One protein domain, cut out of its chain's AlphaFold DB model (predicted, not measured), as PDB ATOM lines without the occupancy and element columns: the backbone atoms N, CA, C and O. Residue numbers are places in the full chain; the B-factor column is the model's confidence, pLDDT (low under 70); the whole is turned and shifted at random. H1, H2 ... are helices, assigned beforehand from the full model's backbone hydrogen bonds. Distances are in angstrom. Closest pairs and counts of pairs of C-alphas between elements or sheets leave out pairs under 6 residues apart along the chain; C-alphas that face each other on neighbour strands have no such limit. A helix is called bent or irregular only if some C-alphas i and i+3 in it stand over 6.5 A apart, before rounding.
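What this domain is: This is residues 2 to 154 of the 311 residues of an uncharacterized protein of Sulfobacillus sp. hq2 (UniProt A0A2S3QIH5). The model is a long, flattened bundle of five helices or arms, H1, H2, H4, H5 and H6b, running up and down, each against the one before it, with short H7 set across one end. H1 and H6 form one side of the slab, H4 and H5 pack along its other side, and H2 covers one edge beside H4; at the end away from H7, the first turns of H1 reach beyond the other helices. The printed part has 153 residues, with seven named helices, H1 to H7 in order, and no named strand: its class is all helix. It is compact, with a radius of gyration of the C-alphas of 16.7 A, and elongated, spanning 57 by 32 by 19 A.

How they stand to each other: H1, residues 2 to 31, is the hub, touching four other helices. Its residues 25 to 29 touch H2, residues 35 to 45, in a helical hairpin, opposite ways at a shallow tilt of 23 degrees; the closest C-alphas, of Ala 29 and Val 38, are 5.7 A apart. H3, residues 47 to 50, is close to but not clearly touching H4, residues 56 to 79; the closest C-alphas are those of Leu 49 and Arg 59, 5.9 A. H4 touches H2, closest at the C-alphas of Val 39 and Gly 67, 4.8 A, and H1, closest at those of Ala 29 and Ala 74, 4.8 A. H4 and H5, residues 87 to 111, form a hairpin at a shallow tilt of 10 degrees, closest at the C-alphas of Gln 58 and Ser 107, 6.5 A. H5 touches H1 with residues 100 to 111 alone, closest at the C-alphas of Ala 11 and Thr 111, 5.9 A. H6, residues 120 to 144, was assigned as one helix by its hydrogen bonds but is bent, with C-alphas 128 and 131 6.7 A apart; its arms H6a, residues 120 to 128, and H6b, residues 131 to 144, stand at 30 degrees. H6a touches H1, closest at the C-alphas of Asp 12 and Pro 121, 6.5 A. H6b touches H5, closest at the C-alphas of Gly 93 and Ile 137, 6.1 A. H7, residues 148 to 154, only just touches H6b, with 3 pairs of C-alphas within 8 A, and only at the corner; they are about perpendicular at 83 degrees, the closest C-alphas being those of Leu 142 and Leu 148, 4.8 A. Every O i to N i+4 pair is within hydrogen-bond range in H2, H5, H6a, H6b and H7, against 25 of 26 in H1 and 19 of 20 in H4; H3 is too short for such a pair.

Where its parts are: H1 begins at C-alpha 2, (217.459, 287.530, 407.310), and measures 43.8 A. H2 measures 15.2 A, H3 5.9 A, H4 35.2 A and H5 36.2 A, ending at C-alpha 111, (224.437, 300.889, 397.528). H6a measures 11.7 A, H6b 19.8 A and H7 10.0 A, ending at C-alpha 154, (237.640, 297.882, 355.704).

The domain as a whole: The two C-alphas farthest apart, of Tyr 2 and Gly 83, are 57.2 A apart. The printed part has no cut and no long link. Mean pLDDT of the printed part is 80.0; residues 2 to 20 and 108 to 118 are under 70.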
ATOM      1  N   TYR A   2     218.450 287.262 408.378       31.22
ATOM      2  CA  TYR A   2     217.459 287.530 407.310       31.22
ATOM      3  C   TYR A   2     217.410 288.986 406.797       31.22
ATOM      4  O   TYR A   2     217.389 289.210 405.593       31.22
ATOM      5  N   ALA A   3     217.483 289.988 407.680       32.72
ATOM      6  CA  ALA A   3     217.482 291.404 407.279       32.72
ATOM      7  C   ALA A   3     218.766 291.859 406.547       32.72
ATOM      8  O   ALA A   3     218.763 292.887 405.876       32.72
ATOM      9  N   CYS A   4     219.864 291.109 406.687       34.88
ATOM     10  CA  CYS A   4     221.122 291.371 405.987       34.88
ATOM     11  C   CYS A   4     221.088 290.750 404.583       34.88
ATOM     12  O   CYS A   4     221.417 291.428 403.618       34.88
ATOM     13  N   VAL A   5     220.564 289.525 404.456       38.41
ATOM     14  CA  VAL A   5     220.375 288.837 403.166       38.41
ATOM     15  C   VAL A   5     219.380 289.580 402.264       38.41
ATOM     16  O   VAL A   5     219.659 289.778 401.085       38.41
ATOM     17  N   ALA A   6     218.270 290.084 402.814       42.25
ATOM     18  CA  ALA A   6     217.300 290.871 402.044       42.25
ATOM     19  C   ALA A   6     217.887 292.194 401.506       42.25
ATOM     20  O   ALA A   6     217.579 292.596 400.389       42.25
ATOM     21  N   ARG A   7     218.775 292.862 402.261       47.69
ATOM     22  CA  ARG A   7     219.443 294.096 401.797       47.69
ATOM     23  C   ARG A   7     220.417 293.861 400.647       47.69
ATOM     24  O   ARG A   7     220.547 294.740 399.804       47.69
ATOM     25  N   VAL A   8     221.094 292.712 400.620       48.88
ATOM     26  CA  VAL A   8     222.041 292.368 399.548       48.88
ATOM     27  C   VAL A   8     221.294 292.135 398.232       48.88
ATOM     28  O   VAL A   8     221.643 292.749 397.232       48.88
ATOM     29  N   HIS A   9     220.193 291.376 398.258       51.91
ATOM     30  CA  HIS A   9     219.386 291.121 397.057       51.91
ATOM     31  C   HIS A   9     218.830 292.397 396.403       51.91
ATOM     32  O   HIS A   9     218.879 292.532 395.183       51.91
ATOM     33  N   HIS A  10     218.357 293.365 397.190       53.94
ATOM     34  CA  HIS A  10     217.809 294.612 396.642       53.94
ATOM     35  C   HIS A  10     218.860 295.544 396.020       53.94
ATOM     36  O   HIS A  10     218.540 296.329 395.127       53.94
ATOM     37  N   ALA A  11     220.109 295.476 396.483       53.66
ATOM     38  CA  ALA A  11     221.195 296.274 395.929       53.66
ATOM     39  C   ALA A  11     221.663 295.732 394.564       53.66
ATOM     40  O   ALA A  11     221.921 296.518 393.649       53.66
ATOM     41  N   ASP A  12     221.666 294.407 394.400       58.06
ATOM     42  CA  ASP A  12     221.999 293.743 393.135       58.06
ATOM     43  C   ASP A  12     220.936 294.019 392.050       58.06
ATOM     44  O   ASP A  12     221.269 294.315 390.899       58.06
ATOM     45  N   GLU A  13     219.649 294.013 392.421       63.09
ATOM     46  CA  GLU A  13     218.532 294.361 391.526       63.09
ATOM     47  C   GLU A  13     218.607 295.814 391.032       63.09
ATOM     48  O   GLU A  13     218.413 296.083 389.843       63.09
ATOM     49  N   ALA A  14     218.931 296.756 391.923       61.53
ATOM     50  CA  ALA A  14     219.069 298.170 391.579       61.53
ATOM     51  C   ALA A  14     220.201 298.417 390.569       61.53
ATOM     52  O   ALA A  14     220.070 299.252 389.671       61.53
ATOM     53  N   MET A  15     221.297 297.668 390.681       62.53
ATOM     54  CA  MET A  15     222.432 297.765 389.771       62.53
ATOM     55  C   MET A  15     222.089 297.226 388.372       62.53
ATOM     56  O   MET A  15     222.314 297.927 387.382       62.53
ATOM     57  N   ILE A  16     221.489 296.035 388.274       63.88
ATOM     58  CA  ILE A  16     221.051 295.469 386.985       63.88
ATOM     59  C   ILE A  16     220.034 296.405 386.312       63.88
ATOM     60  O   ILE A  16     220.137 296.680 385.113       63.88
ATOM     61  N   ALA A  17     219.102 296.963 387.091       66.31
ATOM     62  CA  ALA A  17     218.141 297.946 386.603       66.31
ATOM     63  C   ALA A  17     218.821 299.230 386.099       66.31
ATOM     64  O   ALA A  17     218.454 299.729 385.035       66.31
ATOM     65  N   SER A  18     219.832 299.744 386.812       64.75
ATOM     66  CA  SER A  18     220.556 300.958 386.408       64.75
ATOM     67  C   SER A  18     221.240 300.803 385.048       64.75
ATOM     68  O   SER A  18     221.193 301.722 384.231       64.75
ATOM     69  N   LEU A  19     221.791 299.624 384.749       65.62
ATOM     70  CA  LEU A  19     222.470 299.397 383.478       65.62
ATOM     71  C   LEU A  19     221.514 299.063 382.328       65.62
ATOM     72  O   LEU A  19     221.692 299.567 381.218       65.62
ATOM     73  N   ALA A  20     220.466 298.274 382.581       69.94
ATOM     74  CA  ALA A  20     219.393 298.094 381.602       69.94
ATOM     75  C   ALA A  20     218.807 299.457 381.195       69.94
ATOM     76  O   ALA A  20     218.554 299.709 380.015       69.94
ATOM     77  N   LEU A  21     218.681 300.365 382.166       73.38
ATOM     78  CA  LEU A  21     218.246 301.731 381.939       73.38
ATOM     79  C   LEU A  21     219.276 302.544 381.139       73.38
ATOM     80  O   LEU A  21     218.853 303.293 380.265       73.38
ATOM     81  N   VAL A  22     220.588 302.368 381.342       78.00
ATOM     82  CA  VAL A  22     221.631 302.990 380.495       78.00
ATOM     83  C   VAL A  22     221.459 302.591 379.029       78.00
ATOM     84  O   VAL A  22     221.294 303.464 378.176       78.00
ATOM     85  N   ILE A  23     221.429 301.288 378.730       76.38
ATOM     86  CA  ILE A  23     221.330 300.793 377.347       76.38
ATOM     87  C   ILE A  23     220.002 301.232 376.714       76.38
ATOM     88  O   ILE A  23     219.988 301.746 375.592       76.38
ATOM     89  N   ALA A  24     218.887 301.103 377.442       79.19
ATOM     90  CA  ALA A  24     217.573 301.538 376.972       79.19
ATOM     91  C   ALA A  24     217.527 303.051 376.706       79.19
ATOM     92  O   ALA A  24     216.977 303.489 375.695       79.19
ATOM     93  N   THR A  25     218.148 303.847 377.579       79.31
ATOM     94  CA  THR A  25     218.250 305.303 377.433       79.31
ATOM     95  C   THR A  25     219.022 305.670 376.175       79.31
ATOM     96  O   THR A  25     218.557 306.497 375.393       79.31
ATOM     97  N   MET A  26     220.173 305.037 375.939       80.56
ATOM     98  CA  MET A  26     220.961 305.300 374.737       80.56
ATOM     99  C   MET A  26     220.216 304.867 373.467       80.56
ATOM    100  O   MET A  26     220.208 305.609 372.486       80.56
ATOM    101  N   ALA A  27     219.534 303.718 373.486       81.94
ATOM    102  CA  ALA A  27     218.718 303.248 372.365       81.94
ATOM    103  C   ALA A  27     217.553 304.193 372.045       81.94
ATOM    104  O   ALA A  27     217.334 304.536 370.881       81.94
ATOM    105  N   MET A  28     216.842 304.669 373.068       82.94
ATOM    106  CA  MET A  28     215.771 305.650 372.908       82.94
ATOM    107  C   MET A  28     216.307 306.991 372.390       82.94
ATOM    108  O   MET A  28     215.741 307.561 371.457       82.94
ATOM    109  N   ALA A  29     217.415 307.474 372.956       79.50
ATOM    110  CA  ALA A  29     218.058 308.721 372.549       79.50
ATOM    111  C   ALA A  29     218.566 308.685 371.105       79.50
ATOM    112  O   ALA A  29     218.534 309.695 370.405       79.50
ATOM    113  N   TRP A  30     219.006 307.514 370.651       79.44
ATOM    114  CA  TRP A  30     219.398 307.290 369.270       79.44
ATOM    115  C   TRP A  30     218.196 307.270 368.310       79.44
ATOM    116  O   TRP A  30     218.286 307.807 367.206       79.44
ATOM    117  N   ALA A  31     217.060 306.698 368.724       82.06
ATOM    118  CA  ALA A  31     215.859 306.595 367.892       82.06
ATOM    119  C   ALA A  31     215.071 307.914 367.763       82.06
ATOM    120  O   ALA A  31     214.341 308.105 366.789       82.06
ATOM    121  N   ILE A  32     215.200 308.818 368.737       81.19
ATOM    122  CA  ILE A  32     214.390 310.035 368.839       81.19
ATOM    123  C   ILE A  32     215.296 311.277 368.729       81.19
ATOM    124  O   ILE A  32     215.954 311.649 369.699       81.19
ATOM    125  N   PRO A  33     215.296 312.008 367.597       70.31
ATOM    126  CA  PRO A  33     216.208 313.133 367.366       70.31
ATOM    127  C   PRO A  33     215.731 314.452 368.009       70.31
ATOM    128  O   PRO A  33     215.985 315.532 367.473       70.31
ATOM    129  N   TYR A  34     215.030 314.375 369.145       83.81
ATOM    130  CA  TYR A  34     214.497 315.514 369.897       83.81
ATOM    131  C   TYR A  34     215.076 315.501 371.319       83.81
ATOM    132  O   TYR A  34     214.501 314.857 372.201       83.81
ATOM    133  N   PRO A  35     216.204 316.198 371.567       83.81
ATOM    134  CA  PRO A  35     216.941 316.086 372.826       83.81
ATOM    135  C   PRO A  35     216.098 316.374 374.067       83.81
ATOM    136  O   PRO A  35     216.170 315.640 375.045       83.81
ATOM    137  N   THR A  36     215.245 317.396 374.016       85.19
ATOM    138  CA  THR A  36     214.354 317.754 375.128       85.19
ATOM    139  C   THR A  36     213.345 316.650 375.434       85.19
ATOM    140  O   THR A  36     213.170 316.288 376.594       85.19
ATOM    141  N   MET A  37     212.726 316.062 374.407       86.19
ATOM    142  CA  MET A  37     211.764 314.971 374.574       86.19
ATOM    143  C   MET A  37     212.433 313.716 375.137       86.19
ATOM    144  O   MET A  37     211.905 313.104 376.058       86.19
ATOM    145  N   VAL A  38     213.617 313.361 374.637       86.69
ATOM    146  CA  VAL A  38     214.389 312.209 375.123       86.69
ATOM    147  C   VAL A  38     214.770 312.365 376.590       86.69
ATOM    148  O   VAL A  38     214.620 311.415 377.358       86.69
ATOM    149  N   VAL A  39     215.236 313.548 376.997       86.38
ATOM    150  CA  VAL A  39     215.571 313.827 378.401       86.38
ATOM    151  C   VAL A  39     214.332 313.671 379.280       86.38
ATOM    152  O   VAL A  39     214.397 312.978 380.292       86.38
ATOM    153  N   LEU A  40     213.193 314.242 378.874       86.81
ATOM    154  CA  LEU A  40     211.937 314.125 379.620       86.81
ATOM    155  C   LEU A  40     211.461 312.674 379.732       86.81
ATOM    156  O   LEU A  40     211.080 312.247 380.817       86.81
ATOM    157  N   LEU A  41     211.523 311.904 378.642       86.50
ATOM    158  CA  LEU A  41     211.160 310.485 378.648       86.50
ATOM    159  C   LEU A  41     212.102 309.659 379.530       86.50
ATOM    160  O   LEU A  41     211.637 308.781 380.245       86.50
ATOM    161  N   THR A  42     213.402 309.963 379.518       85.81
ATOM    162  CA  THR A  42     214.420 309.265 380.323       85.81
ATOM    163  C   THR A  42     214.238 309.544 381.811       85.81
ATOM    164  O   THR A  42     214.223 308.634 382.636       85.81
ATOM    165  N   VAL A  43     214.068 310.815 382.177       84.62
ATOM    166  CA  VAL A  43     213.827 311.198 383.572       84.62
ATOM    167  C   VAL A  43     212.461 310.672 384.023       84.62
ATOM    168  O   VAL A  43     212.347 310.112 385.112       84.62
ATOM    169  N   GLY A  44     211.438 310.753 383.172       83.38
ATOM    170  CA  GLY A  44     210.107 310.213 383.449       83.38
ATOM    171  C   GLY A  44     210.098 308.694 383.651       83.38
ATOM    172  O   GLY A  44     209.487 308.209 384.600       83.38
ATOM    173  N   SER A  45     210.821 307.932 382.825       81.88
ATOM    174  CA  SER A  45     210.907 306.469 382.949       81.88
ATOM    175  C   SER A  45     211.669 306.008 384.193       81.88
ATOM    176  O   SER A  45     211.528 304.859 384.603       81.88
ATOM    177  N   SER A  46     212.421 306.907 384.830       80.69
ATOM    178  CA  SER A  46     213.120 306.657 386.091       80.69
ATOM    179  C   SER A  46     212.283 306.960 387.346       80.69
ATOM    180  O   SER A  46     212.714 306.642 388.454       80.69
ATOM    181  N   LEU A  47     211.060 307.500 387.210       81.31
ATOM    182  CA  LEU A  47     210.134 307.721 388.334       81.31
ATOM    183  C   LEU A  47     209.887 306.476 389.211       81.31
ATOM    184  O   LEU A  47     209.797 306.644 390.430       81.31
ATOM    185  N   PRO A  48     209.845 305.237 388.671       82.94
ATOM    186  CA  PRO A  48     209.749 304.029 389.482       82.94
ATOM    187  C   PRO A  48     210.838 303.886 390.555       82.94
ATOM    188  O   PRO A  48     210.584 303.244 391.572       82.94
ATOM    189  N   LEU A  49     212.007 304.532 390.397       76.31
ATOM    190  CA  LEU A  49     213.083 304.549 391.401       76.31
ATOM    191  C   LEU A  49     212.625 305.086 392.766       76.31
ATOM    192  O   LEU A  49     213.200 304.737 393.795       76.31
ATOM    193  N   TRP A  50     211.568 305.903 392.806       80.69
ATOM    194  CA  TRP A  50     210.997 306.408 394.056       80.69
ATOM    195  C   TRP A  50     210.233 305.348 394.859       80.69
ATOM    196  O   TRP A  50     210.064 305.519 396.071       80.69
ATOM    197  N   PHE A  51     209.832 304.250 394.215       81.44
ATOM    198  CA  PHE A  51     209.064 303.160 394.819       81.44
ATOM    199  C   PHE A  51     209.904 301.908 395.114       81.44
ATOM    200  O   PHE A  51     209.392 300.965 395.709       81.44
ATOM    201  N   VAL A  52     211.189 301.902 394.747       73.81
ATOM    202  CA  VAL A  52     212.139 300.824 395.073       73.81
ATOM    203  C   VAL A  52     213.108 301.241 396.188       73.81
ATOM    204  O   VAL A  52     213.337 302.438 396.407       73.81
ATOM    205  N   PRO A  53     213.680 300.281 396.940       74.19
ATOM    206  CA  PRO A  53     214.518 300.552 398.111       74.19
ATOM    207  C   PRO A  53     215.949 301.002 397.746       74.19
ATOM    208  O   PRO A  53     216.930 300.438 398.222       74.19
ATOM    209  N   VAL A  54     216.076 302.042 396.917       74.81
ATOM    210  CA  VAL A  54     217.348 302.700 396.565       74.81
ATOM    211  C   VAL A  54     217.577 303.968 397.390       74.81
ATOM    212  O   VAL A  54     216.620 304.611 397.849       74.81
ATOM    213  N   SER A  55     218.847 304.343 397.575       78.94
ATOM    214  CA  SER A  55     219.231 305.513 398.377       78.94
ATOM    215  C   SER A  55     218.676 306.816 397.784       78.94
ATOM    216  O   SER A  55     218.489 306.939 396.575       78.94
ATOM    217  N   TRP A  56     218.443 307.830 398.624       81.69
ATOM    218  CA  TRP A  56     217.968 309.138 398.151       81.69
ATOM    219  C   TRP A  56     218.942 309.788 397.152       81.69
ATOM    220  O   TRP A  56     218.504 310.465 396.224       81.69
ATOM    221  N   ILE A  57     220.244 309.518 397.300       80.88
ATOM    222  CA  ILE A  57     221.290 309.960 396.373       80.88
ATOM    223  C   ILE A  57     221.040 309.359 394.987       80.88
ATOM    224  O   ILE A  57     221.030 310.084 393.998       80.88
ATOM    225  N   GLN A  58     220.760 308.057 394.902       77.38
ATOM    226  CA  GLN A  58     220.475 307.384 393.629       77.38
ATOM    227  C   GLN A  58     219.172 307.862 392.988       77.38
ATOM    228  O   GLN A  58     219.130 308.037 391.773       77.38
ATOM    229  N   ARG A  59     218.132 308.136 393.788       84.06
ATOM    230  CA  ARG A  59     216.848 308.672 393.290       84.06
ATOM    231  C   ARG A  59     216.999 310.005 392.561       84.06
ATOM    232  O   ARG A  59     216.171 310.318 391.714       84.06
ATOM    233  N   LEU A  60     218.023 310.788 392.898       84.38
ATOM    234  CA  LEU A  60     218.300 312.083 392.276       84.38
ATOM    235  C   LEU A  60     219.391 311.988 391.206       84.38
ATOM    236  O   LEU A  60     219.202 312.471 390.089       84.38
ATOM    237  N   LEU A  61     220.526 311.365 391.532       84.12
ATOM    238  CA  LEU A  61     221.692 311.330 390.652       84.12
ATOM    239  C   LEU A  61     221.468 310.453 389.424       84.12
ATOM    240  O   LEU A  61     221.792 310.889 388.323       84.12
ATOM    241  N   LEU A  62     220.894 309.255 389.574       82.94
ATOM    242  CA  LEU A  62     220.759 308.326 388.451       82.94
ATOM    243  C   LEU A  62     219.876 308.910 387.327       82.94
ATOM    244  O   LEU A  62     220.352 308.962 386.191       82.94
ATOM    245  N   PRO A  63     218.668 309.456 387.599       86.25
ATOM    246  CA  PRO A  63     217.875 310.149 386.581       86.25
ATOM    247  C   PRO A  63     218.606 311.315 385.915       86.25
ATOM    248  O   PRO A  63     218.519 311.485 384.699       86.25
ATOM    249  N   ALA A  64     219.343 312.114 386.693       88.00
ATOM    250  CA  ALA A  64     220.073 313.266 386.176       88.00
ATOM    251  C   ALA A  64     221.216 312.840 385.239       88.00
ATOM    252  O   ALA A  64     221.344 313.371 384.136       88.00
ATOM    253  N   MET A  65     222.015 311.850 385.641       88.62
ATOM    254  CA  MET A  65     223.133 311.340 384.843       88.62
ATOM    255  C   MET A  65     222.651 310.665 383.557       88.62
ATOM    256  O   MET A  65     223.246 310.873 382.494       88.62
ATOM    257  N   LEU A  66     221.557 309.903 383.633       87.00
ATOM    258  CA  LEU A  66     220.913 309.307 382.466       87.00
ATOM    259  C   LEU A  66     220.337 310.379 381.543       87.00
ATOM    260  O   LEU A  66     220.546 310.301 380.339       87.00
ATOM    261  N   GLY A  67     219.687 311.409 382.088       87.81
ATOM    262  CA  GLY A  67     219.198 312.551 381.317       87.81
ATOM    263  C   GLY A  67     220.320 313.274 380.567       87.81
ATOM    264  O   GLY A  67     220.187 313.523 379.370       87.81
ATOM    265  N   ILE A  68     221.455 313.545 381.223       89.81
ATOM    266  CA  ILE A  68     222.641 314.151 380.586       89.81
ATOM    267  C   ILE A  68     223.135 313.281 379.425       89.81
ATOM    268  O   ILE A  68     223.347 313.784 378.320       89.81
ATOM    269  N   MET A  69     223.272 311.974 379.656       89.44
ATOM    270  CA  MET A  69     223.694 311.021 378.630       89.44
ATOM    271  C   MET A  69     222.717 310.995 377.451       89.44
ATOM    272  O   MET A  69     223.132 311.119 376.300       89.44
ATOM    273  N   ALA A  70     221.417 310.885 377.731       88.38
ATOM    274  CA  ALA A  70     220.362 310.818 376.728       88.38
ATOM    275  C   ALA A  70     220.314 312.092 375.878       88.38
ATOM    276  O   ALA A  70     220.262 312.027 374.651       88.38
ATOM    277  N   GLY A  71     220.392 313.258 376.524       88.56
ATOM    278  CA  GLY A  71     220.466 314.550 375.851       88.56
ATOM    279  C   GLY A  71     221.705 314.657 374.964       88.56
ATOM    280  O   GLY A  71     221.588 315.063 373.809       88.56
ATOM    281  N   GLY A  72     222.869 314.227 375.461       89.62
ATOM    282  CA  GLY A  72     224.118 314.192 374.696       89.62
ATOM    283  C   GLY A  72     224.037 313.295 373.458       89.62
ATOM    284  O   GLY A  72     224.375 313.740 372.357       89.62
ATOM    285  N   VAL A  73     223.527 312.068 373.610       90.88
ATOM    286  CA  VAL A  73     223.319 311.126 372.495       90.88
ATOM    287  C   VAL A  73     222.322 311.690 371.484       90.88
ATOM    288  O   VAL A  73     222.617 311.695 370.291       90.88
ATOM    289  N   ALA A  74     221.184 312.227 371.927       89.06
ATOM    290  CA  ALA A  74     220.175 312.796 371.033       89.06
ATOM    291  C   ALA A  74     220.691 314.044 370.295       89.06
ATOM    292  O   ALA A  74     220.447 314.209 369.098       89.06
ATOM    293  N   MET A  75     221.446 314.916 370.974       89.75
ATOM    294  CA  MET A  75     222.092 316.079 370.352       89.75
ATOM    295  C   MET A  75     223.116 315.662 369.300       89.75
ATOM    296  O   MET A  75     223.179 316.271 368.228       89.75
ATOM    297  N   TRP A  76     223.919 314.638 369.592       91.56
ATOM    298  CA  TRP A  76     224.829 314.068 368.610       91.56
ATOM    299  C   TRP A  76     224.060 313.473 367.429       91.56
ATOM    300  O   TRP A  76     224.353 313.841 366.295       91.56
ATOM    301  N   ALA A  77     223.047 312.639 367.672       88.62
ATOM    302  CA  ALA A  77     222.261 311.985 366.627       88.62
ATOM    303  C   ALA A  77     221.577 313.009 365.704       88.62
ATOM    304  O   ALA A  77     221.561 312.833 364.487       88.62
ATOM    305  N   HIS A  78     221.089 314.120 366.263       87.25
ATOM    306  CA  HIS A  78     220.497 315.220 365.502       87.25
ATOM    307  C   HIS A  78     221.509 315.938 364.586       87.25
ATOM    308  O   HIS A  78     221.162 316.366 363.486       87.25
ATOM    309  N   ARG A  79     222.769 316.081 365.021       87.38
ATOM    310  CA  ARG A  79     223.826 316.792 364.271       87.38
ATOM    311  C   ARG A  79     224.611 315.887 363.322       87.38
ATOM    312  O   ARG A  79     225.145 316.356 362.317       87.38
ATOM    313  N   ALA A  80     224.742 314.610 363.661       87.31
ATOM    314  CA  ALA A  80     225.568 313.658 362.942       87.31
ATOM    315  C   ALA A  80     224.908 313.272 361.613       87.31
ATOM    316  O   ALA A  80     223.904 312.568 361.574       87.31
ATOM    317  N   GLN A  81     225.507 313.721 360.511       87.50
ATOM    318  CA  GLN A  81     225.070 313.372 359.160       87.50
ATOM    319  C   GLN A  81     225.606 311.993 358.728       87.50
ATOM    320  O   GLN A  81     226.721 311.621 359.117       87.50
ATOM    321  N   PRO A  82     224.871 311.232 357.898       90.12
ATOM    322  CA  PRO A  82     225.404 310.023 357.276       90.12
ATOM    323  C   PRO A  82     226.703 310.303 356.506       90.12
ATOM    324  O   PRO A  82     226.848 311.362 355.897       90.12
ATOM    325  N   GLY A  83     227.644 309.355 356.507       91.62
ATOM    326  CA  GLY A  83     228.914 309.502 355.793       91.62
ATOM    327  C   GLY A  83     230.128 309.146 356.644       91.62
ATOM    328  O   GLY A  83     230.143 308.124 357.329       91.62
ATOM    329  N   ARG A  84     231.190 309.954 356.557       90.06
ATOM    330  CA  ARG A  84     232.473 309.660 357.209       90.06
ATOM    331  C   ARG A  84     232.362 309.746 358.736       90.06
ATOM    332  O   ARG A  84     231.750 310.668 359.267       90.06
ATOM    333  N   ILE A  85     233.029 308.821 359.424       93.94
ATOM    334  CA  ILE A  85     233.241 308.871 360.875       93.94
ATOM    335  C   ILE A  85     234.234 310.000 361.195       93.94
ATOM    336  O   ILE A  85     235.290 310.135 360.567       93.94
ATOM    337  N   THR A  86     233.878 310.834 362.160       94.19
ATOM    338  CA  THR A  86     234.615 312.028 362.583       94.19
ATOM    339  C   THR A  86     235.260 311.821 363.950       94.19
ATOM    340  O   THR A  86     234.832 310.962 364.715       94.19
ATOM    341  N   ALA A  87     236.262 312.641 364.287       92.12
ATOM    342  CA  ALA A  87     236.885 312.610 365.614       92.12
ATOM    343  C   ALA A  87     235.854 312.807 366.741       92.12
ATOM    344  O   ALA A  87     235.960 312.184 367.792       92.12
ATOM    345  N   GLY A  88     234.815 313.617 366.493       91.62
ATOM    346  CA  GLY A  88     233.708 313.809 367.429       91.62
ATOM    347  C   GLY A  88     232.928 312.526 367.729       91.62
ATOM    348  O   GLY A  88     232.488 312.354 368.858       91.62
ATOM    349  N   ASP A  89     232.808 311.599 366.771       92.50
ATOM    350  CA  ASP A  89     232.179 310.291 367.014       92.50
ATOM    351  C   ASP A  89     233.048 309.418 367.922       92.50
ATOM    352  O   ASP A  89     232.539 308.763 368.828       92.50
ATOM    353  N   GLY A  90     234.368 309.440 367.706       89.44
ATOM    354  CA  GLY A  90     235.324 308.729 368.553       89.44
ATOM    355  C   GLY A  90     235.308 309.228 369.995       89.44
ATOM    356  O   GLY A  90     235.185 308.428 370.922       89.44
ATOM    357  N   PHE A  91     235.383 310.547 370.192       91.81
ATOM    358  CA  PHE A  91     235.325 311.141 371.531       91.81
ATOM    359  C   PHE A  91     233.962 310.975 372.197       91.81
ATOM    360  O   PHE A  91     233.917 310.792 373.409       91.81
ATOM    361  N   LEU A  92     232.864 310.992 371.433       91.38
ATOM    362  CA  LEU A  92     231.555 310.631 371.970       91.38
ATOM    363  C   LEU A  92     231.568 309.195 372.489       91.38
ATOM    364  O   LEU A  92     231.139 308.967 373.612       91.38
ATOM    365  N   GLY A  93     232.054 308.240 371.692       88.88
ATOM    366  CA  GLY A  93     232.087 306.839 372.099       88.88
ATOM    367  C   GLY A  93     232.897 306.626 373.380       88.88
ATOM    368  O   GLY A  93     232.405 305.998 374.314       88.88
ATOM    369  N   PHE A  94     234.080 307.242 373.472       88.56
ATOM    370  CA  PHE A  94     234.881 307.260 374.701       88.56
ATOM    371  C   PHE A  94     234.157 307.941 375.875       88.56
ATOM    372  O   PHE A  94     234.135 307.413 376.985       88.56
ATOM    373  N   GLY A  95     233.532 309.095 375.637       91.19
ATOM    374  CA  GLY A  95     232.787 309.824 376.659       91.19
ATOM    375  C   GLY A  95     231.603 309.025 377.203       91.19
ATOM    376  O   GLY A  95     231.396 308.999 378.410       91.19
ATOM    377  N   LEU A  96     230.862 308.324 376.339       90.31
ATOM    378  CA  LEU A  96     229.755 307.444 376.730       90.31
ATOM    379  C   LEU A  96     230.236 306.212 377.498       90.31
ATOM    380  O   LEU A  96     229.584 305.817 378.464       90.31
ATOM    381  N   PHE A  97     231.376 305.641 377.106       86.69
ATOM    382  CA  PHE A  97     232.029 304.576 377.860       86.69
ATOM    383  C   PHE A  97     232.364 305.042 379.286       86.69
ATOM    384  O   PHE A  97     231.876 304.457 380.253       86.69
ATOM    385  N   LEU A  98     233.093 306.156 379.434       87.62
ATOM    386  CA  LEU A  98     233.439 306.699 380.752       87.62
ATOM    387  C   LEU A  98     232.203 307.071 381.568       87.62
ATOM    388  O   LEU A  98     232.152 306.810 382.769       87.62
ATOM    389  N   TRP A  99     231.204 307.677 380.929       88.06
ATOM    390  CA  TRP A  99     229.984 308.091 381.607       88.06
ATOM    391  C   TRP A  99     229.181 306.894 382.112       88.06
ATOM    392  O   TRP A  99     228.675 306.930 383.230       88.06
ATOM    393  N   THR A 100     229.127 305.807 381.340       83.81
ATOM    394  CA  THR A 100     228.507 304.550 381.776       83.81
ATOM    395  C   THR A 100     229.250 303.966 382.972       83.81
ATOM    396  O   THR A 100     228.629 303.667 383.995       83.81
ATOM    397  N   SER A 101     230.578 303.871 382.882       79.56
ATOM    398  CA  SER A 101     231.424 303.393 383.979       79.56
ATOM    399  C   SER A 101     231.272 304.260 385.233       79.56
ATOM    400  O   SER A 101     231.273 303.742 386.350       79.56
ATOM    401  N   PHE A 102     231.070 305.570 385.070       81.25
ATOM    402  CA  PHE A 102     230.833 306.514 386.161       81.25
ATOM    403  C   PHE A 102     229.437 306.375 386.789       81.25
ATOM    404  O   PHE A 102     229.337 306.332 388.016       81.25
ATOM    405  N   ILE A 103     228.374 306.245 385.981       79.25
ATOM    406  CA  ILE A 103     227.008 305.942 386.453       79.25
ATOM    407  C   ILE A 103     227.019 304.665 387.284       79.25
ATOM    408  O   ILE A 103     226.460 304.643 388.386       79.25
ATOM    409  N   LEU A 104     227.682 303.627 386.771       75.00
ATOM    410  CA  LEU A 104     227.842 302.380 387.490       75.00
ATOM    411  C   LEU A 104     228.605 302.645 388.793       75.00
ATOM    412  O   LEU A 104     228.020 302.491 389.853       75.00
ATOM    413  N   SER A 105     229.822 303.186 388.748       73.75
ATOM    414  CA  SER A 105     230.649 303.466 389.939       73.75
ATOM    415  C   SER A 105     229.927 304.248 391.046       73.75
ATOM    416  O   SER A 105     229.999 303.860 392.211       73.75
ATOM    417  N   ILE A 106     229.183 305.310 390.718       73.56
ATOM    418  CA  ILE A 106     228.396 306.063 391.713       73.56
ATOM    419  C   ILE A 106     227.257 305.219 392.275       73.56
ATOM    420  O   ILE A 106     227.015 305.232 393.487       73.56
ATOM    421  N   SER A 107     226.550 304.489 391.411       70.19
ATOM    422  CA  SER A 107     225.478 303.598 391.856       70.19
ATOM    423  C   SER A 107     226.023 302.580 392.858       70.19
ATOM    424  O   SER A 107     225.380 302.341 393.871       70.19
ATOM    425  N   LEU A 108     227.250 302.098 392.655       67.19
ATOM    426  CA  LEU A 108     227.926 301.146 393.537       67.19
ATOM    427  C   LEU A 108     228.357 301.746 394.869       67.19
ATOM    428  O   LEU A 108     228.066 301.166 395.909       67.19
ATOM    429  N   LEU A 109     228.991 302.922 394.849       68.06
ATOM    430  CA  LEU A 109     229.423 303.624 396.064       68.06
ATOM    431  C   LEU A 109     228.253 303.975 396.994       68.06
ATOM    432  O   LEU A 109     228.441 304.166 398.195       68.06
ATOM    433  N   THR A 110     227.047 304.090 396.439       69.44
ATOM    434  CA  THR A 110     225.843 304.492 397.172       69.44
ATOM    435  C   THR A 110     224.986 303.315 397.648       69.44
ATOM    436  O   THR A 110     224.224 303.496 398.598       69.44
ATOM    437  N   THR A 111     225.107 302.120 397.052       64.62
ATOM    438  CA  THR A 111     224.437 300.889 397.528       64.62
ATOM    439  C   THR A 111     225.326 299.983 398.360       64.62
ATOM    440  O   THR A 111     224.832 299.330 399.282       64.62
ATOM    441  N   HIS A 112     226.615 299.915 398.046       64.38
ATOM    442  CA  HIS A 112     227.542 298.991 398.676       64.38
ATOM    443  C   HIS A 112     228.665 299.760 399.368       64.38
ATOM    444  O   HIS A 112     229.400 300.525 398.757       64.38
ATOM    445  N   HIS A 113     228.844 299.498 400.661       64.75
ATOM    446  CA  HIS A 113     230.026 299.942 401.411       64.75
ATOM    447  C   HIS A 113     231.225 298.996 401.220       64.75
ATOM    448  O   HIS A 113     232.196 299.063 401.969       64.75
ATOM    449  N   THR A 114     231.140 298.075 400.257       62.25
ATOM    450  CA  THR A 114     232.182 297.102 399.926       62.25
ATOM    451  C   THR A 114     232.834 297.462 398.599       62.25
ATOM    452  O   THR A 114     232.200 298.026 397.708       62.25
ATOM    453  N   SER A 115     234.122 297.148 398.458       67.06
ATOM    454  CA  SER A 115     234.835 297.347 397.198       67.06
ATOM    455  C   SER A 115     234.277 296.437 396.099       67.06
ATOM    456  O   SER A 115     233.779 295.343 396.374       67.06
ATOM    457  N   LEU A 116     234.425 296.860 394.836       67.69
ATOM    458  CA  LEU A 116     234.106 296.052 393.646       67.69
ATOM    459  C   LEU A 116     234.724 294.644 393.742       67.69
ATOM    460  O   LEU A 116     234.088 293.642 393.443       67.69
ATOM    461  N   SER A 117     235.960 294.585 394.239       65.19
ATOM    462  CA  SER A 117     236.757 293.376 394.453       65.19
ATOM    463  C   SER A 117     236.284 292.459 395.580       65.19
ATOM    464  O   SER A 117     236.848 291.383 395.743       65.19
ATOM    465  N   ALA A 118     235.301 292.872 396.379       69.06
ATOM    466  CA  ALA A 118     234.773 292.098 397.503       69.06
ATOM    467  C   ALA A 118     233.303 291.695 397.305       69.06
ATOM    468  O   ALA A 118     232.730 291.014 398.155       69.06
ATOM    469  N   ASN A 119     232.676 292.110 396.200       74.25
ATOM    470  CA  ASN A 119     231.267 291.864 395.923       74.25
ATOM    471  C   ASN A 119     231.111 291.219 394.539       74.25
ATOM    472  O   ASN A 119     231.308 291.854 393.506       74.25
ATOM    473  N   LEU A 120     230.778 289.927 394.526       75.25
ATOM    474  CA  LEU A 120     230.729 289.128 393.306       75.25
ATOM    475  C   LEU A 120     229.615 289.547 392.327       75.25
ATOM    476  O   LEU A 120     229.948 289.748 391.162       75.25
ATOM    477  N   PRO A 121     228.330 289.687 392.720       74.50
ATOM    478  CA  PRO A 121     227.287 290.192 391.817       74.50
ATOM    479  C   PRO A 121     227.679 291.506 391.142       74.50
ATOM    480  O   PRO A 121     227.512 291.682 389.932       74.50
ATOM    481  N   LEU A 122     228.269 292.393 391.937       72.25
ATOM    482  CA  LEU A 122     228.794 293.670 391.506       72.25
ATOM    483  C   LEU A 122     229.903 293.513 390.456       72.25
ATOM    484  O   LEU A 122     229.791 294.035 389.343       72.25
ATOM    485  N   LEU A 123     230.939 292.741 390.774       76.56
ATOM    486  CA  LEU A 123     232.025 292.429 389.851       76.56
ATOM    487  C   LEU A 123     231.491 291.845 388.530       76.56
ATOM    488  O   LEU A 123     231.834 292.325 387.452       76.56
ATOM    489  N   LEU A 124     230.605 290.850 388.607       78.88
ATOM    490  CA  LEU A 124     230.016 290.208 387.430       78.88
ATOM    491  C   LEU A 124     229.268 291.212 386.554       78.88
ATOM    492  O   LEU A 124     229.419 291.198 385.337       78.88
ATOM    493  N   THR A 125     228.483 292.095 387.165       74.50
ATOM    494  CA  THR A 125     227.661 293.067 386.436       74.50
ATOM    495  C   THR A 125     228.524 294.103 385.728       74.50
ATOM    496  O   THR A 125     228.305 294.366 384.547       74.50
ATOM    497  N   ALA A 126     229.543 294.638 386.406       76.81
ATOM    498  CA  ALA A 126     230.471 295.583 385.795       76.81
ATOM    499  C   ALA A 126     231.203 294.964 384.598       76.81
ATOM    500  O   ALA A 126     231.217 295.539 383.515       76.81
ATOM    501  N   TYR A 127     231.760 293.764 384.749       79.56
ATOM    502  CA  TYR A 127     232.642 293.203 383.725       79.56
ATOM    503  C   TYR A 127     231.928 292.417 382.618       79.56
ATOM    504  O   TYR A 127     232.443 292.353 381.503       79.56
ATOM    505  N   LEU A 128     230.741 291.848 382.862       82.88
ATOM    506  CA  LEU A 128     229.974 291.170 381.803       82.88
ATOM    507  C   LEU A 128     229.189 292.129 380.923       82.88
ATOM    508  O   LEU A 128     228.868 291.768 379.792       82.88
ATOM    509  N   LEU A 129     228.855 293.317 381.423       80.31
ATOM    510  CA  LEU A 129     227.963 294.224 380.710       80.31
ATOM    511  C   LEU A 129     228.669 295.437 380.095       80.31
ATOM    512  O   LEU A 129     228.126 296.036 379.161       80.31
ATOM    513  N   THR A 130     229.895 295.749 380.521       84.00
ATOM    514  CA  THR A 130     230.727 296.764 379.862       84.00
ATOM    515  C   THR A 130     230.982 296.439 378.381       84.00
ATOM    516  O   THR A 130     230.596 297.264 377.548       84.00
ATOM    517  N   PRO A 131     231.464 295.238 377.986       87.62
ATOM    518  CA  PRO A 131     231.699 294.946 376.568       87.62
ATOM    519  C   PRO A 131     230.428 294.987 375.695       87.62
ATOM    520  O   PRO A 131     230.467 295.561 374.606       87.62
ATOM    521  N   PRO A 132     229.261 294.457 376.128       87.56
ATOM    522  CA  PRO A 132     227.998 294.681 375.422       87.56
ATOM    523  C   PRO A 132     227.637 296.160 375.250       87.56
ATOM    524  O   PRO A 132     227.129 296.545 374.195       87.56
ATOM    525  N   THR A 133     227.904 296.999 376.253       86.38
ATOM    526  CA  THR A 133     227.622 298.439 376.174       86.38
ATOM    527  C   THR A 133     228.537 299.138 375.169       86.38
ATOM    528  O   THR A 133     228.077 299.952 374.367       86.38
ATOM    529  N   GLU A 134     229.818 298.785 375.137       90.19
ATOM    530  CA  GLU A 134     230.766 299.271 374.128       90.19
ATOM    531  C   GLU A 134     230.359 298.843 372.717       90.19
ATOM    532  O   GLU A 134     230.335 299.664 371.797       90.19
ATOM    533  N   TRP A 135     229.951 297.583 372.544       92.12
ATOM    534  CA  TRP A 135     229.406 297.095 371.280       92.12
ATOM    535  C   TRP A 135     228.165 297.864 370.853       92.12
ATOM    536  O   TRP A 135     228.020 298.194 369.674       92.12
ATOM    537  N   PHE A 136     227.288 298.187 371.800       91.00
ATOM    538  CA  PHE A 136     226.124 299.013 371.533       91.00
ATOM    539  C   PHE A 136     226.531 300.420 371.066       91.00
ATOM    540  O   PHE A 136     226.002 300.898 370.062       91.00
ATOM    541  N   ILE A 137     227.517 301.055 371.712       92.75
ATOM    542  CA  ILE A 137     228.075 302.356 371.297       92.75
ATOM    543  C   ILE A 137     228.640 302.283 369.872       92.75
ATOM    544  O   ILE A 137     228.298 303.112 369.024       92.75
ATOM    545  N   VAL A 138     229.474 301.277 369.590       94.56
ATOM    546  CA  VAL A 138     230.064 301.043 368.264       94.56
ATOM    547  C   VAL A 138     228.962 300.862 367.222       94.56
ATOM    548  O   VAL A 138     228.946 301.556 366.203       94.56
ATOM    549  N   PHE A 139     228.002 299.976 367.487       94.12
ATOM    550  CA  PHE A 139     226.879 299.712 366.595       94.12
ATOM    551  C   PHE A 139     226.059 300.976 366.329       94.12
ATOM    552  O   PHE A 139     225.784 301.288 365.168       94.12
ATOM    553  N   MET A 140     225.719 301.729 367.375       92.62
ATOM    554  CA  MET A 140     224.968 302.980 367.293       92.62
ATOM    555  C   MET A 140     225.675 303.990 366.377       92.62
ATOM    556  O   MET A 140     225.065 304.499 365.433       92.62
ATOM    557  N   ILE A 141     226.977 304.225 366.587       94.06
ATOM    558  CA  ILE A 141     227.785 305.141 365.763       94.06
ATOM    559  C   ILE A 141     227.818 304.677 364.303       94.06
ATOM    560  O   ILE A 141     227.506 305.449 363.387       94.06
ATOM    561  N   LEU A 142     228.162 303.409 364.066       95.00
ATOM    562  CA  LEU A 142     228.303 302.861 362.717       95.00
ATOM    563  C   LEU A 142     226.975 302.831 361.960       95.00
ATOM    564  O   LEU A 142     226.938 303.101 360.753       95.00
ATOM    565  N   ARG A 143     225.877 302.515 362.648       93.19
ATOM    566  CA  ARG A 143     224.542 302.474 362.056       93.19
ATOM    567  C   ARG A 143     224.051 303.874 361.713       93.19
ATOM    568  O   ARG A 143     223.583 304.063 360.589       93.19
ATOM    569  N   HIS A 144     224.215 304.844 362.615       91.75
ATOM    570  CA  HIS A 144     223.825 306.240 362.381       91.75
ATOM    571  C   HIS A 144     224.585 306.856 361.203       91.75
ATOM    572  O   HIS A 144     223.992 307.454 360.305       91.75
ATOM    573  N   ARG A 145     225.898 306.606 361.129       93.38
ATOM    574  CA  ARG A 145     226.740 307.050 360.006       93.38
ATOM    575  C   ARG A 145     226.508 306.258 358.711       93.38
ATOM    576  O   ARG A 145     227.050 306.643 357.678       93.38
ATOM    577  N   ARG A 146     225.697 305.186 358.735       94.44
ATOM    578  CA  ARG A 146     225.486 304.221 357.633       94.44
ATOM    579  C   ARG A 146     226.788 303.582 357.135       94.44
ATOM    580  O   ARG A 146     226.956 303.317 355.948       94.44
ATOM    581  N   ARG A 147     227.715 303.333 358.059       95.38
ATOM    582  CA  ARG A 147     229.064 302.820 357.787       95.38
ATOM    583  C   ARG A 147     229.287 301.391 358.255       95.38
ATOM    584  O   ARG A 147     230.382 300.900 358.053       95.38
ATOM    585  N   LEU A 148     228.291 300.707 358.822       94.88
ATOM    586  CA  LEU A 148     228.464 299.355 359.373       94.88
ATOM    587  C   LEU A 148     229.089 298.357 358.379       94.88
ATOM    588  O   LEU A 148     230.105 297.746 358.688       94.88
ATOM    589  N   SER A 149     228.528 298.222 357.174       94.69
ATOM    590  CA  SER A 149     229.044 297.286 356.162       94.69
ATOM    591  C   SER A 149     230.444 297.663 355.680       94.69
ATOM    592  O   SER A 149     231.323 296.810 355.595       94.69
ATOM    593  N   ALA A 150     230.666 298.949 355.404       94.94
ATOM    594  CA  ALA A 150     231.963 299.449 354.971       94.94
ATOM    595  C   ALA A 150     233.026 299.307 356.069       94.94
ATOM    596  O   ALA A 150     234.144 298.907 355.783       94.94
ATOM    597  N   PHE A 151     232.666 299.558 357.328       95.81
ATOM    598  CA  PHE A 151     233.540 299.359 358.477       95.81
ATOM    599  C   PHE A 151     233.984 297.903 358.577       95.81
ATOM    600  O   PHE A 151     235.175 297.654 358.719       95.81
ATOM    601  N   ILE A 152     233.054 296.950 358.447       95.19
ATOM    602  CA  ILE A 152     233.396 295.526 358.471       95.19
ATOM    603  C   ILE A 152     234.358 295.191 357.324       95.19
ATOM    604  O   ILE A 152     235.419 294.624 357.568       95.19
ATOM    605  N   ALA A 153     234.031 295.605 356.098       94.00
ATOM    606  CA  ALA A 153     234.847 295.331 354.915       94.00
ATOM    607  C   ALA A 153     236.248 295.972 354.965       94.00
ATOM    608  O   ALA A 153     237.202 295.411 354.434       94.00
ATOM    609  N   GLU A 154     236.376 297.147 355.584       93.31
ATOM    610  CA  GLU A 154     237.640 297.882 355.704       93.31
ATOM    611  C   GLU A 154     238.541 297.352 356.831       93.31
ATOM    612  O   GLU A 154     239.750 297.569 356.776       93.31
TER     613      GLU A 154